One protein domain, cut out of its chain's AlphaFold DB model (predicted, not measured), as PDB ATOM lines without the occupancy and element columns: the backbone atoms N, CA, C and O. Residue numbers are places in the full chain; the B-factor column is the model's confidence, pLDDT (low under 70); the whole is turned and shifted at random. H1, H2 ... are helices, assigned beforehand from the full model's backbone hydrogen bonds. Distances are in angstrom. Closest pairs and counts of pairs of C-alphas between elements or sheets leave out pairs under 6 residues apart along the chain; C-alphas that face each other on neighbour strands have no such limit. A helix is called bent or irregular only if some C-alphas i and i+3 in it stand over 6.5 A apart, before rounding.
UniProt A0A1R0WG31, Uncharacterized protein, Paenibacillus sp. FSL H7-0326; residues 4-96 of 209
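This is residues 4 to 96 of the 209 residues of an uncharacterized protein of Paenibacillus sp. FSL H7-0326 (UniProt A0A1R0WG31). One long bent helix, H2, is the spine of an elongated, all-helix model, and H3 folds back across it from its far end at a steep tilt. H1 and H4 pack on the first part of that spine, H2a, while H2b and residues 57 to 62 make the opposite end of the length. The printed part has 93 residues with four named helices, H1, H2, H3 and H4 along the chain, and no named strand. It is loose, with a radius of gyration of the C-alphas of 15.9 A, and spans 51 by 26 by 20 A.

H2, residues 25 to 56, was assigned as one helix by its hydrogen bonds but is bent, with C-alphas 45 and 48 standing 6.5 A apart. Its arm H2a, residues 25 to 45, is 30.2 A long and begins at C-alpha 25, (26.037, 35.302, -16.357). Its arm H2b, residues 48 to 56, is 12.7 A long and ends at C-alpha 56, (9.944, 52.415, 22.250). H3, residues 63 to 82, is 28.2 A long. H1, residues 4 to 18, is 21.0 A long and begins at C-alpha 4, (36.745, 31.374, -0.015). H4, residues 86 to 95, is 14.2 A long and ends at C-alpha 95, (20.607, 42.894, -19.971).

H2 is the hub and touches the three other helices, in each case through H2a. The arms H2a and H2b stand at a shallow tilt of 27 degrees. H1 touches residues 27 to 34 of H2a at a steep tilt of 66 degrees, opposite ways; the closest C-alphas are those of Phe 9 and Tyr 27, 6.1 A apart. H4 touches residues 25 to 32 of H2a at a steep tilt of 47 degrees, opposite ways, closest at the C-alphas of Val 28 and Tyr 93, 6.4 A apart. H3 touches residues 35 to 42 of H2a with its residues 71 to 78, at a steep tilt of 49 degrees, opposite ways; the C-alphas of Ile 39 and Thr 74 are closest, at 6.7 A. H1 and H3 only just touch, with 3 pairs of C-alphas within 8 A, the closest being Tyr 10 and Thr 82 at 6.1 A, and are about perpendicular at 90 degrees. H1 and H4 are close but not clearly touching, with the C-alphas of Gln 17 and Leu 88 closest at 7.8 A. H2b is near H3, with 5 pairs of C-alphas within 10 A, and apart from H1 and H4. In H1, H2a, H2b, H3 and H4 every O i to N i+4 pair is within hydrogen-bond range.

The C-alphas of Lys 21 and Cys 58, the two farthest apart, are 50.9 A from each other. The printed part has no cut. The link from H3 to H4 is tight, those from H1 to H2 and from H2 to H3 are short, and no link is long. The mean pLDDT of the printed part is 88.2, with residues 58 to 60 under 70.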
ATOM      1  N   ARG A   4      35.811  31.309   1.126       86.94
ATOM      2  CA  ARG A   4      36.745  31.374  -0.015       86.94
ATOM      3  C   ARG A   4      36.040  31.479  -1.375       86.94
ATOM      4  O   ARG A   4      36.532  32.169  -2.263       86.94
ATOM      5  N   LEU A   5      34.902  30.803  -1.548       88.69
ATOM      6  CA  LEU A   5      34.140  30.823  -2.802       88.69
ATOM      7  C   LEU A   5      33.424  32.159  -3.004       88.69
ATOM      8  O   LEU A   5      33.451  32.693  -4.107       88.69
ATOM      9  N   ILE A   6      32.875  32.729  -1.929       89.62
ATOM     10  CA  ILE A   6      32.259  34.065  -1.930       89.62
ATOM     11  C   ILE A   6      33.275  35.110  -2.399       89.62
ATOM     12  O   ILE A   6      33.035  35.816  -3.376       89.62
ATOM     13  N   LYS A   7      34.467  35.120  -1.785       90.50
ATOM     14  CA  LYS A   7      35.557  36.030  -2.168       90.50
ATOM     15  C   LYS A   7      35.953  35.873  -3.640       90.50
ATOM     16  O   LYS A   7      36.228  36.862  -4.309       90.50
ATOM     17  N   LYS A   8      35.959  34.641  -4.161       92.38
ATOM     18  CA  LYS A   8      36.249  34.367  -5.577       92.38
ATOM     19  C   LYS A   8      35.200  34.978  -6.508       92.38
ATOM     20  O   LYS A   8      35.573  35.498  -7.556       92.38
ATOM     21  N   PHE A   9      33.916  34.896  -6.158       92.12
ATOM     22  CA  PHE A   9      32.845  35.469  -6.973       92.12
ATOM     23  C   PHE A   9      32.915  36.992  -7.005       92.12
ATOM     24  O   PHE A   9      32.928  37.553  -8.099       92.12
ATOM     25  N   TYR A  10      33.080  37.636  -5.846       92.56
ATOM     26  CA  TYR A  10      33.258  39.085  -5.787       92.56
ATOM     27  C   TYR A  10      34.482  39.547  -6.570       92.56
ATOM     28  O   TYR A  10      34.360  40.406  -7.435       92.56
ATOM     29  N   LYS A  11      35.639  38.905  -6.355       92.88
ATOM     30  CA  LYS A  11      36.879  39.248  -7.061       92.88
ATOM     31  C   LYS A  11      36.707  39.196  -8.583       92.88
ATOM     32  O   LYS A  11      37.117  40.123  -9.265       92.88
ATOM     33  N   ARG A  12      36.065  38.147  -9.112       91.50
ATOM     34  CA  ARG A  12      35.854  38.002 -10.562       91.50
ATOM     35  C   ARG A  12      34.950  39.077 -11.154       91.50
ATOM     36  O   ARG A  12      35.216  39.520 -12.262       91.50
ATOM     37  N   VAL A  13      33.889  39.459 -10.449       91.50
ATOM     38  CA  VAL A  13      32.982  40.512 -10.925       91.50
ATOM     39  C   VAL A  13      33.649  41.885 -10.823       91.50
ATOM     40  O   VAL A  13      33.623  42.628 -11.797       91.50
ATOM     41  N   ALA A  14      34.335  42.179  -9.715       91.75
ATOM     42  CA  ALA A  14      35.070  43.433  -9.534       91.75
ATOM     43  C   ALA A  14      36.180  43.619 -10.588       91.75
ATOM     44  O   ALA A  14      36.293  44.673 -11.209       91.75
ATOM     45  N   GLU A  15      36.979  42.577 -10.849       92.38
ATOM     46  CA  GLU A  15      38.020  42.609 -11.887       92.38
ATOM     47  C   GLU A  15      37.442  42.827 -13.285       92.38
ATOM     48  O   GLU A  15      38.061  43.483 -14.121       92.38
ATOM     49  N   ALA A  16      36.267  42.274 -13.557       89.44
ATOM     50  CA  ALA A  16      35.642  42.406 -14.855       89.44
ATOM     51  C   ALA A  16      35.022  43.785 -15.073       89.44
ATOM     52  O   ALA A  16      35.214  44.349 -16.147       89.44
ATOM     53  N   GLN A  17      34.386  44.363 -14.050       89.44
ATOM     54  CA  GLN A  17      33.923  45.751 -14.088       89.44
ATOM     55  C   GLN A  17      35.101  46.713 -14.294       89.44
ATOM     56  O   GLN A  17      35.056  47.553 -15.191       89.44
ATOM     57  N   LYS A  18      36.203  46.529 -13.550       89.62
ATOM     58  CA  LYS A  18      37.412  47.361 -13.687       89.62
ATOM     59  C   LYS A  18      38.023  47.294 -15.089       89.62
ATOM     60  O   LYS A  18      38.458  48.307 -15.621       89.62
ATOM     61  N   ASN A  19      38.056  46.103 -15.684       89.44
ATOM     62  CA  ASN A  19      38.659  45.877 -16.998       89.44
ATOM     63  C   ASN A  19      37.663  45.993 -18.165       89.44
ATOM     64  O   ASN A  19      38.050  45.701 -19.295       89.44
ATOM     65  N   LYS A  20      36.396  46.355 -17.907       86.00
ATOM     66  CA  LYS A  20      35.296  46.354 -18.891       86.00
ATOM     67  C   LYS A  20      35.194  45.038 -19.683       86.00
ATOM     68  O   LYS A  20      34.950  45.037 -20.885       86.00
ATOM     69  N   LYS A  21      35.425  43.905 -19.010       85.75
ATOM     70  CA  LYS A  21      35.351  42.560 -19.603       85.75
ATOM     71  C   LYS A  21      34.012  41.910 -19.292       85.75
ATOM     72  O   LYS A  21      33.486  42.051 -18.190       85.75
ATOM     73  N   GLU A  22      33.503  41.120 -20.228       83.31
ATOM     74  CA  GLU A  22      32.295  40.338 -19.993       83.31
ATOM     75  C   GLU A  22      32.542  39.195 -19.001       83.31
ATOM     76  O   GLU A  22      33.542  38.473 -19.059       83.31
ATOM     77  N   VAL A  23      31.589  39.003 -18.087       84.56
ATOM     78  CA  VAL A  23      31.590  37.895 -17.124       84.56
ATOM     79  C   VAL A  23      30.490  36.907 -17.485       84.56
ATOM     80  O   VAL A  23      29.366  37.327 -17.767       84.56
ATOM     81  N   PRO A  24      30.729  35.588 -17.383       86.31
ATOM     82  CA  PRO A  24      29.648  34.625 -17.513       86.31
ATOM     83  C   PRO A  24      28.490  34.958 -16.564       86.31
ATOM     84  O   PRO A  24      28.713  35.177 -15.369       86.31
ATOM     85  N   PHE A  25      27.259  34.936 -17.088       86.88
ATOM     86  CA  PHE A  25      26.037  35.302 -16.357       86.88
ATOM     87  C   PHE A  25      25.935  34.626 -14.983       86.88
ATOM     88  O   PHE A  25      25.532  35.249 -14.010       86.88
ATOM     89  N   PHE A  26      26.411  33.381 -14.874       88.62
ATOM     90  CA  PHE A  26      26.504  32.646 -13.614       88.62
ATOM     91  C   PHE A  26      27.144  33.450 -12.467       88.62
ATOM     92  O   PHE A  26      26.605  33.454 -11.363       88.62
ATOM     93  N   TYR A  27      28.274  34.126 -12.698       89.88
ATOM     94  CA  TYR A  27      28.960  34.883 -11.643       89.88
ATOM     95  C   TYR A  27      28.193  36.150 -11.267       89.88
ATOM     96  O   TYR A  27      28.076  36.440 -10.081       89.88
ATOM     97  N   VAL A  28      27.619  36.846 -12.255       90.31
ATOM     98  CA  VAL A  28      26.761  38.024 -12.046       90.31
ATOM     99  C   VAL A  28      25.551  37.647 -11.189       90.31
ATOM    100  O   VAL A  28      25.303  38.268 -10.158       90.31
ATOM    101  N   THR A  29      24.852  36.563 -11.541       90.56
ATOM    102  CA  THR A  29      23.720  36.043 -10.760       90.56
ATOM    103  C   THR A  29      24.136  35.698  -9.332       90.56
ATOM    104  O   THR A  29      23.447  36.058  -8.383       90.56
ATOM    105  N   LYS A  30      25.274  35.012  -9.148       92.00
ATOM    106  CA  LYS A  30      25.745  34.631  -7.809       92.00
ATOM    107  C   LYS A  30      26.113  35.832  -6.949       92.00
ATOM    108  O   LYS A  30      25.743  35.845  -5.781       92.00
ATOM    109  N   VAL A  31      26.801  36.825  -7.505       92.75
ATOM    110  CA  VAL A  31      27.144  38.051  -6.777       92.75
ATOM    111  C   VAL A  31      25.889  38.837  -6.412       92.75
ATOM    112  O   VAL A  31      25.759  39.224  -5.258       92.75
ATOM    113  N   ARG A  32      24.923  38.986  -7.328       91.88
ATOM    114  CA  ARG A  32      23.639  39.642  -7.031       91.88
ATOM    115  C   ARG A  32      22.913  38.992  -5.851       91.88
ATOM    116  O   ARG A  32      22.447  39.701  -4.968       91.88
ATOM    117  N   HIS A  33      22.830  37.661  -5.820       92.19
ATOM    118  CA  HIS A  33      22.207  36.958  -4.695       92.19
ATOM    119  C   HIS A  33      22.950  37.192  -3.381       92.19
ATOM    120  O   HIS A  33      22.310  37.419  -2.366       92.19
ATOM    121  N   LEU A  34      24.284  37.187  -3.403       93.12
ATOM    122  CA  LEU A  34      25.074  37.430  -2.196       93.12
ATOM    123  C   LEU A  34      24.936  38.862  -1.674       93.12
ATOM    124  O   LEU A  34      24.910  39.067  -0.466       93.12
ATOM    125  N   VAL A  35      24.834  39.840  -2.576       92.25
ATOM    126  CA  VAL A  35      24.559  41.235  -2.216       92.25
ATOM    127  C   VAL A  35      23.172  41.356  -1.581       92.25
ATOM    128  O   VAL A  35      23.051  41.975  -0.532       92.25
ATOM    129  N   ALA A  36      22.148  40.721  -2.161       91.25
ATOM    130  CA  ALA A  36      20.802  40.710  -1.587       91.25
ATOM    131  C   ALA A  36      20.776  40.058  -0.192       91.25
ATOM    132  O   ALA A  36      20.302  40.676   0.753       91.25
ATOM    133  N   GLU A  37      21.387  38.878  -0.034       93.06
ATOM    134  CA  GLU A  37      21.508  38.200   1.267       93.06
ATOM    135  C   GLU A  37      22.215  39.075   2.314       93.06
ATOM    136  O   GLU A  37      21.846  39.072   3.487       93.06
ATOM    137  N   PHE A  38      23.238  39.831   1.904       91.69
ATOM    138  CA  PHE A  38      23.942  40.741   2.800       91.69
ATOM    139  C   PHE A  38      23.054  41.903   3.257       91.69
ATOM    140  O   PHE A  38      23.048  42.233   4.443       91.69
ATOM    141  N   ILE A  39      22.305  42.510   2.334       91.44
ATOM    142  CA  ILE A  39      21.377  43.607   2.633       91.44
ATOM    143  C   ILE A  39      20.274  43.121   3.572       91.44
ATOM    144  O   ILE A  39      20.052  43.737   4.612       91.44
ATOM    145  N   ASP A  40      19.663  41.973   3.274       92.69
ATOM    146  CA  ASP A  40      18.628  41.372   4.118       92.69
ATOM    147  C   ASP A  40      19.162  41.078   5.525       92.69
ATOM    148  O   ASP A  40      18.518  41.382   6.533       92.69
ATOM    149  N   HIS A  41      20.380  40.537   5.618       92.50
ATOM    150  CA  HIS A  41      21.017  40.287   6.904       92.50
ATOM    151  C   HIS A  41      21.240  41.588   7.684       92.50
ATOM    152  O   HIS A  41      20.975  41.636   8.885       92.50
ATOM    153  N   ARG A  42      21.721  42.657   7.038       92.50
ATOM    154  CA  ARG A  42      21.934  43.967   7.679       92.50
ATOM    155  C   ARG A  42      20.628  44.605   8.132       92.50
ATOM    156  O   ARG A  42      20.572  45.113   9.250       92.50
ATOM    157  N   TYR A  43      19.577  44.482   7.332       92.12
ATOM    158  CA  TYR A  43      18.248  44.928   7.712       92.12
ATOM    159  C   TYR A  43      17.769  44.210   8.981       92.12
ATOM    160  O   TYR A  43      17.378  44.853   9.950       92.12
ATOM    161  N   LEU A  44      17.859  42.877   9.016       92.88
ATOM    162  CA  LEU A  44      17.381  42.078  10.147       92.88
ATOM    163  C   LEU A  44      18.223  42.234  11.416       92.88
ATOM    164  O   LEU A  44      17.672  42.144  12.509       92.88
ATOM    165  N   THR A  45      19.537  42.426  11.284       92.38
ATOM    166  CA  THR A  45      20.456  42.439  12.435       92.38
ATOM    167  C   THR A  45      20.773  43.830  12.954       92.38
ATOM    168  O   THR A  45      21.161  43.949  14.110       92.38
ATOM    169  N   VAL A  46      20.627  44.872  12.131       92.06
ATOM    170  CA  VAL A  46      20.987  46.243  12.514       92.06
ATOM    171  C   VAL A  46      19.793  47.169  12.454       92.06
ATOM    172  O   VAL A  46      19.428  47.733  13.478       92.06
ATOM    173  N   PHE A  47      19.163  47.311  11.290       91.75
ATOM    174  CA  PHE A  47      18.097  48.300  11.139       91.75
ATOM    175  C   PHE A  47      16.847  47.941  11.934       91.75
ATOM    176  O   PHE A  47      16.296  48.786  12.625       91.75
ATOM    177  N   ARG A  48      16.402  46.685  11.861       90.06
ATOM    178  CA  ARG A  48      15.168  46.238  12.510       90.06
ATOM    179  C   ARG A  48      15.234  46.347  14.043       90.06
ATOM    180  O   ARG A  48      14.285  46.896  14.596       90.06
ATOM    181  N   PRO A  49      16.305  45.901  14.730       91.94
ATOM    182  CA  PRO A  49      16.447  46.131  16.168       91.94
ATOM    183  C   PRO A  49      16.529  47.619  16.518       91.94
ATOM    184  O   PRO A  49      15.755  48.077  17.352       91.94
ATOM    185  N   TYR A  50      17.366  48.390  15.810       90.00
ATOM    186  CA  TYR A  50      17.470  49.843  15.995       90.00
ATOM    187  C   TYR A  50      16.112  50.542  15.854       90.00
ATOM    188  O   TYR A  50      15.765  51.407  16.655       90.00
ATOM    189  N   TRP A  51      15.320  50.155  14.854       89.25
ATOM    190  CA  TRP A  51      14.003  50.728  14.609       89.25
ATOM    191  C   TRP A  51      13.019  50.428  15.743       89.25
ATOM    192  O   TRP A  51      12.285  51.319  16.165       89.25
ATOM    193  N   TYR A  52      13.020  49.200  16.267       88.38
ATOM    194  CA  TYR A  52      12.185  48.844  17.415       88.38
ATOM    195  C   TYR A  52      12.582  49.621  18.676       88.38
ATOM    196  O   TYR A  52      11.701  50.152  19.347       88.38
ATOM    197  N   GLU A  53      13.878  49.821  18.922       86.56
ATOM    198  CA  GLU A  53      14.345  50.693  20.007       86.56
ATOM    199  C   GLU A  53      13.878  52.148  19.823       86.56
ATOM    200  O   GLU A  53      13.535  52.822  20.794       86.56
ATOM    201  N   GLN A  54      13.840  52.677  18.593       83.06
ATOM    202  CA  GLN A  54      13.356  54.046  18.364       83.06
ATOM    203  C   GLN A  54      11.834  54.185  18.530       83.06
ATOM    204  O   GLN A  54      11.379  55.248  18.961       83.06
ATOM    205  N   LEU A  55      11.063  53.134  18.223       80.75
ATOM    206  CA  LEU A  55       9.618  53.095  18.474       80.75
ATOM    207  C   LEU A  55       9.308  53.133  19.974       80.75
ATOM    208  O   LEU A  55       8.418  53.872  20.386       80.75
ATOM    209  N   GLU A  56      10.068  52.394  20.785       75.62
ATOM    210  CA  GLU A  56       9.944  52.415  22.250       75.62
ATOM    211  C   GLU A  56      10.338  53.778  22.845       75.62
ATOM    212  O   GLU A  56       9.737  54.240  23.811       75.62
ATOM    213  N   ASN A  57      11.296  54.467  22.216       75.50
ATOM    214  CA  ASN A  57      11.790  55.778  22.646       75.50
ATOM    215  C   ASN A  57      10.976  56.979  22.111       75.50
ATOM    216  O   ASN A  57      11.411  58.123  22.260       75.50
ATOM    217  N   CYS A  58       9.807  56.754  21.492       58.53
ATOM    218  CA  CYS A  58       8.854  57.790  21.053       58.53
ATOM    219  C   CYS A  58       9.447  58.920  20.185       58.53
ATOM    220  O   CYS A  58       8.931  60.045  20.176       58.53
ATOM    221  N   LYS A  59      10.515  58.662  19.420       65.25
ATOM    222  CA  LYS A  59      11.025  59.664  18.476       65.25
ATOM    223  C   LYS A  59      10.103  59.726  17.259       65.25
ATOM    224  O   LYS A  59       9.813  58.704  16.644       65.25
ATOM    225  N   ARG A  60       9.677  60.932  16.867       69.06
ATOM    226  CA  ARG A  60       8.975  61.182  15.591       69.06
ATOM    227  C   ARG A  60       9.955  61.080  14.414       69.06
ATOM    228  O   ARG A  60      10.252  62.076  13.764       69.06
ATOM    229  N   LEU A  61      10.512  59.893  14.194       80.19
ATOM    230  CA  LEU A  61      11.325  59.582  13.022       80.19
ATOM    231  C   LEU A  61      10.420  59.030  11.922       80.19
ATOM    232  O   LEU A  61       9.531  58.224  12.191       80.19
ATOM    233  N   ASP A  62      10.655  59.456  10.684       86.06
ATOM    234  CA  ASP A  62       9.981  58.867   9.533       86.06
ATOM    235  C   ASP A  62      10.712  57.591   9.103       86.06
ATOM    236  O   ASP A  62      11.887  57.622   8.724       86.06
ATOM    237  N   PHE A  63       9.987  56.470   9.127       86.44
ATOM    238  CA  PHE A  63      10.501  55.157   8.748       86.44
ATOM    239  C   PHE A  63      11.153  55.178   7.370       86.44
ATOM    240  O   PHE A  63      12.231  54.619   7.193       86.44
ATOM    241  N   MET A  64      10.521  55.835   6.394       88.25
ATOM    242  CA  MET A  64      10.990  55.798   5.010       88.25
ATOM    243  C   MET A  64      12.342  56.493   4.848       88.25
ATOM    244  O   MET A  64      13.208  55.989   4.128       88.25
ATOM    245  N   THR A  65      12.545  57.616   5.541       89.62
ATOM    246  CA  THR A  65      13.823  58.344   5.516       89.62
ATOM    247  C   THR A  65      14.958  57.548   6.154       89.62
ATOM    248  O   THR A  65      16.001  57.368   5.525       89.62
ATOM    249  N   GLU A  66      14.746  56.999   7.352       88.94
ATOM    250  CA  GLU A  66      15.755  56.209   8.069       88.94
ATOM    251  C   GLU A  66      16.058  54.893   7.344       88.94
ATOM    252  O   GLU A  66      17.216  54.489   7.223       88.94
ATOM    253  N   HIS A  67      15.031  54.250   6.788       88.94
ATOM    254  CA  HIS A  67      15.189  53.055   5.971       88.94
ATOM    255  C   HIS A  67      16.044  53.344   4.737       88.94
ATOM    256  O   HIS A  67      17.004  52.624   4.470       88.94
ATOM    257  N   LYS A  68      15.759  54.427   4.004       91.69
ATOM    258  CA  LYS A  68      16.563  54.826   2.842       91.69
ATOM    259  C   LYS A  68      18.023  55.078   3.230       91.69
ATOM    260  O   LYS A  68      18.919  54.555   2.571       91.69
ATOM    261  N   LYS A  69      18.252  55.795   4.331       91.44
ATOM    262  CA  LYS A  69      19.590  56.088   4.856       91.44
ATOM    263  C   LYS A  69      20.365  54.811   5.196       91.44
ATOM    264  O   LYS A  69      21.507  54.650   4.777       91.44
ATOM    265  N   HIS A  70      19.715  53.850   5.856       91.69
ATOM    266  CA  HIS A  70      20.317  52.549   6.153       91.69
ATOM    267  C   HIS A  70      20.716  51.776   4.891       91.69
ATOM    268  O   HIS A  70      21.767  51.127   4.858       91.69
ATOM    269  N   TYR A  71      19.885  51.821   3.847       90.56
ATOM    270  CA  TYR A  71      20.204  51.176   2.575       90.56
ATOM    271  C   TYR A  71      21.397  51.840   1.886       90.56
ATOM    272  O   TYR A  71      22.283  51.123   1.427       90.56
ATOM    273  N   GLU A  72      21.462  53.172   1.858       91.38
ATOM    274  CA  GLU A  72      22.603  53.922   1.311       91.38
ATOM    275  C   GLU A  72      23.908  53.573   2.046       91.38
ATOM    276  O   GLU A  72      24.889  53.176   1.414       91.38
ATOM    277  N   GLU A  73      23.894  53.579   3.381       92.25
ATOM    278  CA  GLU A  73      25.042  53.166   4.202       92.25
ATOM    279  C   GLU A  73      25.459  51.712   3.935       92.25
ATOM    280  O   GLU A  73      26.647  51.376   3.867       92.25
ATOM    281  N   THR A  74      24.476  50.825   3.774       91.00
ATOM    282  CA  THR A  74      24.715  49.407   3.493       91.00
ATOM    283  C   THR A  74      25.315  49.215   2.101       91.00
ATOM    284  O   THR A  74      26.246  48.420   1.941       91.00
ATOM    285  N   PHE A  75      24.843  49.962   1.102       89.69
ATOM    286  CA  PHE A  75      25.407  49.949  -0.244       89.69
ATOM    287  C   PHE A  75      26.848  50.452  -0.262       89.69
ATOM    288  O   PHE A  75      27.712  49.781  -0.837       89.69
ATOM    289  N   ASP A  76      27.144  51.550   0.429       91.19
ATOM    290  CA  ASP A  76      28.502  52.079   0.547       91.19
ATOM    291  C   ASP A  76      29.456  51.082   1.202       91.19
ATOM    292  O   ASP A  76      30.600  50.911   0.768       91.19
ATOM    293  N   LEU A  77      28.987  50.378   2.231       91.88
ATOM    294  CA  LEU A  77      29.782  49.371   2.918       91.88
ATOM    295  C   LEU A  77      30.118  48.187   1.999       91.88
ATOM    296  O   LEU A  77      31.275  47.767   1.937       91.88
ATOM    297  N   ILE A  78      29.143  47.682   1.237       89.81
ATOM    298  CA  ILE A  78      29.381  46.618   0.248       89.81
ATOM    299  C   ILE A  78      30.338  47.104  -0.840       89.81
ATOM    300  O   ILE A  78      31.264  46.372  -1.208       89.81
ATOM    301  N   ARG A  79      30.154  48.333  -1.335       89.06
ATOM    302  CA  ARG A  79      31.004  48.930  -2.370       89.06
ATOM    303  C   ARG A  79      32.452  49.021  -1.898       89.06
ATOM    304  O   ARG A  79      33.340  48.557  -2.607       89.06
ATOM    305  N   LYS A  80      32.689  49.495  -0.670       91.00
ATOM    306  CA  LYS A  80      34.026  49.557  -0.046       91.00
ATOM    307  C   LYS A  80      34.649  48.175   0.169       91.00
ATOM    308  O   LYS A  80      35.852  48.008  -0.004       91.00
ATOM    309  N   GLN A  81      33.854  47.173   0.545       88.44
ATOM    310  CA  GLN A  81      34.366  45.823   0.811       88.44
ATOM    311  C   GLN A  81      34.678  45.025  -0.458       88.44
ATOM    312  O   GLN A  81      35.592  44.198  -0.462       88.44
ATOM    313  N   THR A  82      33.890  45.215  -1.515       86.06
ATOM    314  CA  THR A  82      33.936  44.360  -2.711       86.06
ATOM    315  C   THR A  82      34.509  45.056  -3.940       86.06
ATOM    316  O   THR A  82      34.928  44.356  -4.862       86.06
ATOM    317  N   ASN A  83      34.579  46.392  -3.949       89.25
ATOM    318  CA  ASN A  83      34.901  47.223  -5.116       89.25
ATOM    319  C   ASN A  83      34.002  46.931  -6.328       89.25
ATOM    320  O   ASN A  83      34.450  47.016  -7.470       89.25
ATOM    321  N   ILE A  84      32.753  46.542  -6.076       89.81
ATOM    322  CA  ILE A  84      31.758  46.272  -7.112       89.81
ATOM    323  C   ILE A  84      30.829  47.469  -7.195       89.81
ATOM    324  O   ILE A  84      30.293  47.921  -6.183       89.81
ATOM    325  N   ASP A  85      30.623  47.949  -8.411       89.31
ATOM    326  CA  ASP A  85      29.574  48.906  -8.702       89.31
ATOM    327  C   ASP A  85      28.231  48.167  -8.814       89.31
ATOM    328  O   ASP A  85      28.067  47.259  -9.640       89.31
ATOM    329  N   LEU A  86      27.300  48.500  -7.918       87.19
ATOM    330  CA  LEU A  86      26.018  47.812  -7.784       87.19
ATOM    331  C   LEU A  86      25.049  48.166  -8.913       87.19
ATOM    332  O   LEU A  86      24.245  47.312  -9.303       87.19
ATOM    333  N   ASP A  87      25.163  49.368  -9.477       88.69
ATOM    334  CA  ASP A  87      24.312  49.812 -10.578       88.69
ATOM    335  C   ASP A  87      24.686  49.050 -11.848       88.69
ATOM    336  O   ASP A  87      23.841  48.372 -12.442       88.69
ATOM    337  N   LEU A  88      25.986  49.000 -12.156       86.88
ATOM    338  CA  LEU A  88      26.512  48.194 -13.262       86.88
ATOM    339  C   LEU A  88      26.193  46.703 -13.091       86.88
ATOM    340  O   LEU A  88      25.876  46.016 -14.059       86.88
ATOM    341  N   LEU A  89      26.242  46.177 -11.862       88.62
ATOM    342  CA  LEU A  89      25.853  44.789 -11.582       88.62
ATOM    343  C   LEU A  89      24.366  44.540 -11.892       88.62
ATOM    344  O   LEU A  89      24.001  43.471 -12.395       88.62
ATOM    345  N   SER A  90      23.502  45.501 -11.563       87.69
ATOM    346  CA  SER A  90      22.063  45.426 -11.814       87.69
ATOM    347  C   SER A  90      21.755  45.476 -13.312       87.69
ATOM    348  O   SER A  90      20.949  44.675 -13.796       87.69
ATOM    349  N   GLU A  91      22.436  46.349 -14.052       87.00
ATOM    350  CA  GLU A  91      22.349  46.454 -15.512       87.00
ATOM    351  C   GLU A  91      22.845  45.187 -16.213       87.00
ATOM    352  O   GLU A  91      22.135  44.623 -17.052       87.00
ATOM    353  N   ASP A  92      24.008  44.667 -15.812       85.06
ATOM    354  CA  ASP A  92      24.566  43.409 -16.317       85.06
ATOM    355  C   ASP A  92      23.619  42.227 -16.091       85.06
ATOM    356  O   ASP A  92      23.536  41.303 -16.902       85.06
ATOM    357  N   TYR A  93      22.886  42.234 -14.978       85.81
ATOM    358  CA  TYR A  93      21.901  41.202 -14.695       85.81
ATOM    359  C   TYR A  93      20.637  41.344 -15.554       85.81
ATOM    360  O   TYR A  93      20.113  40.339 -16.028       85.81
ATOM    361  N   LYS A  94      20.129  42.570 -15.743       86.31
ATOM    362  CA  LYS A  94      18.907  42.836 -16.522       86.31
ATOM    363  C   LYS A  94      19.112  42.609 -18.021       86.31
ATOM    364  O   LYS A  94      18.223  42.078 -18.682       86.31
ATOM    365  N   SER A  95      20.272  42.997 -18.545       82.94
ATOM    366  CA  SER A  95      20.607  42.894 -19.971       82.94
ATOM    367  C   SER A  95      20.860  41.453 -20.425       82.94
ATOM    368  O   SER A  95      20.599  41.103 -21.578       82.94
ATOM    369  N   ARG A  96      21.330  40.577 -19.528       77.69
ATOM    370  CA  ARG A  96      21.749  39.215 -19.881       77.69
ATOM    371  C   ARG A  96      20.629  38.197 -19.648       77.69
ATOM    372  O   ARG A  96      20.225  37.926 -18.520       77.69
TER     373      ARG A  96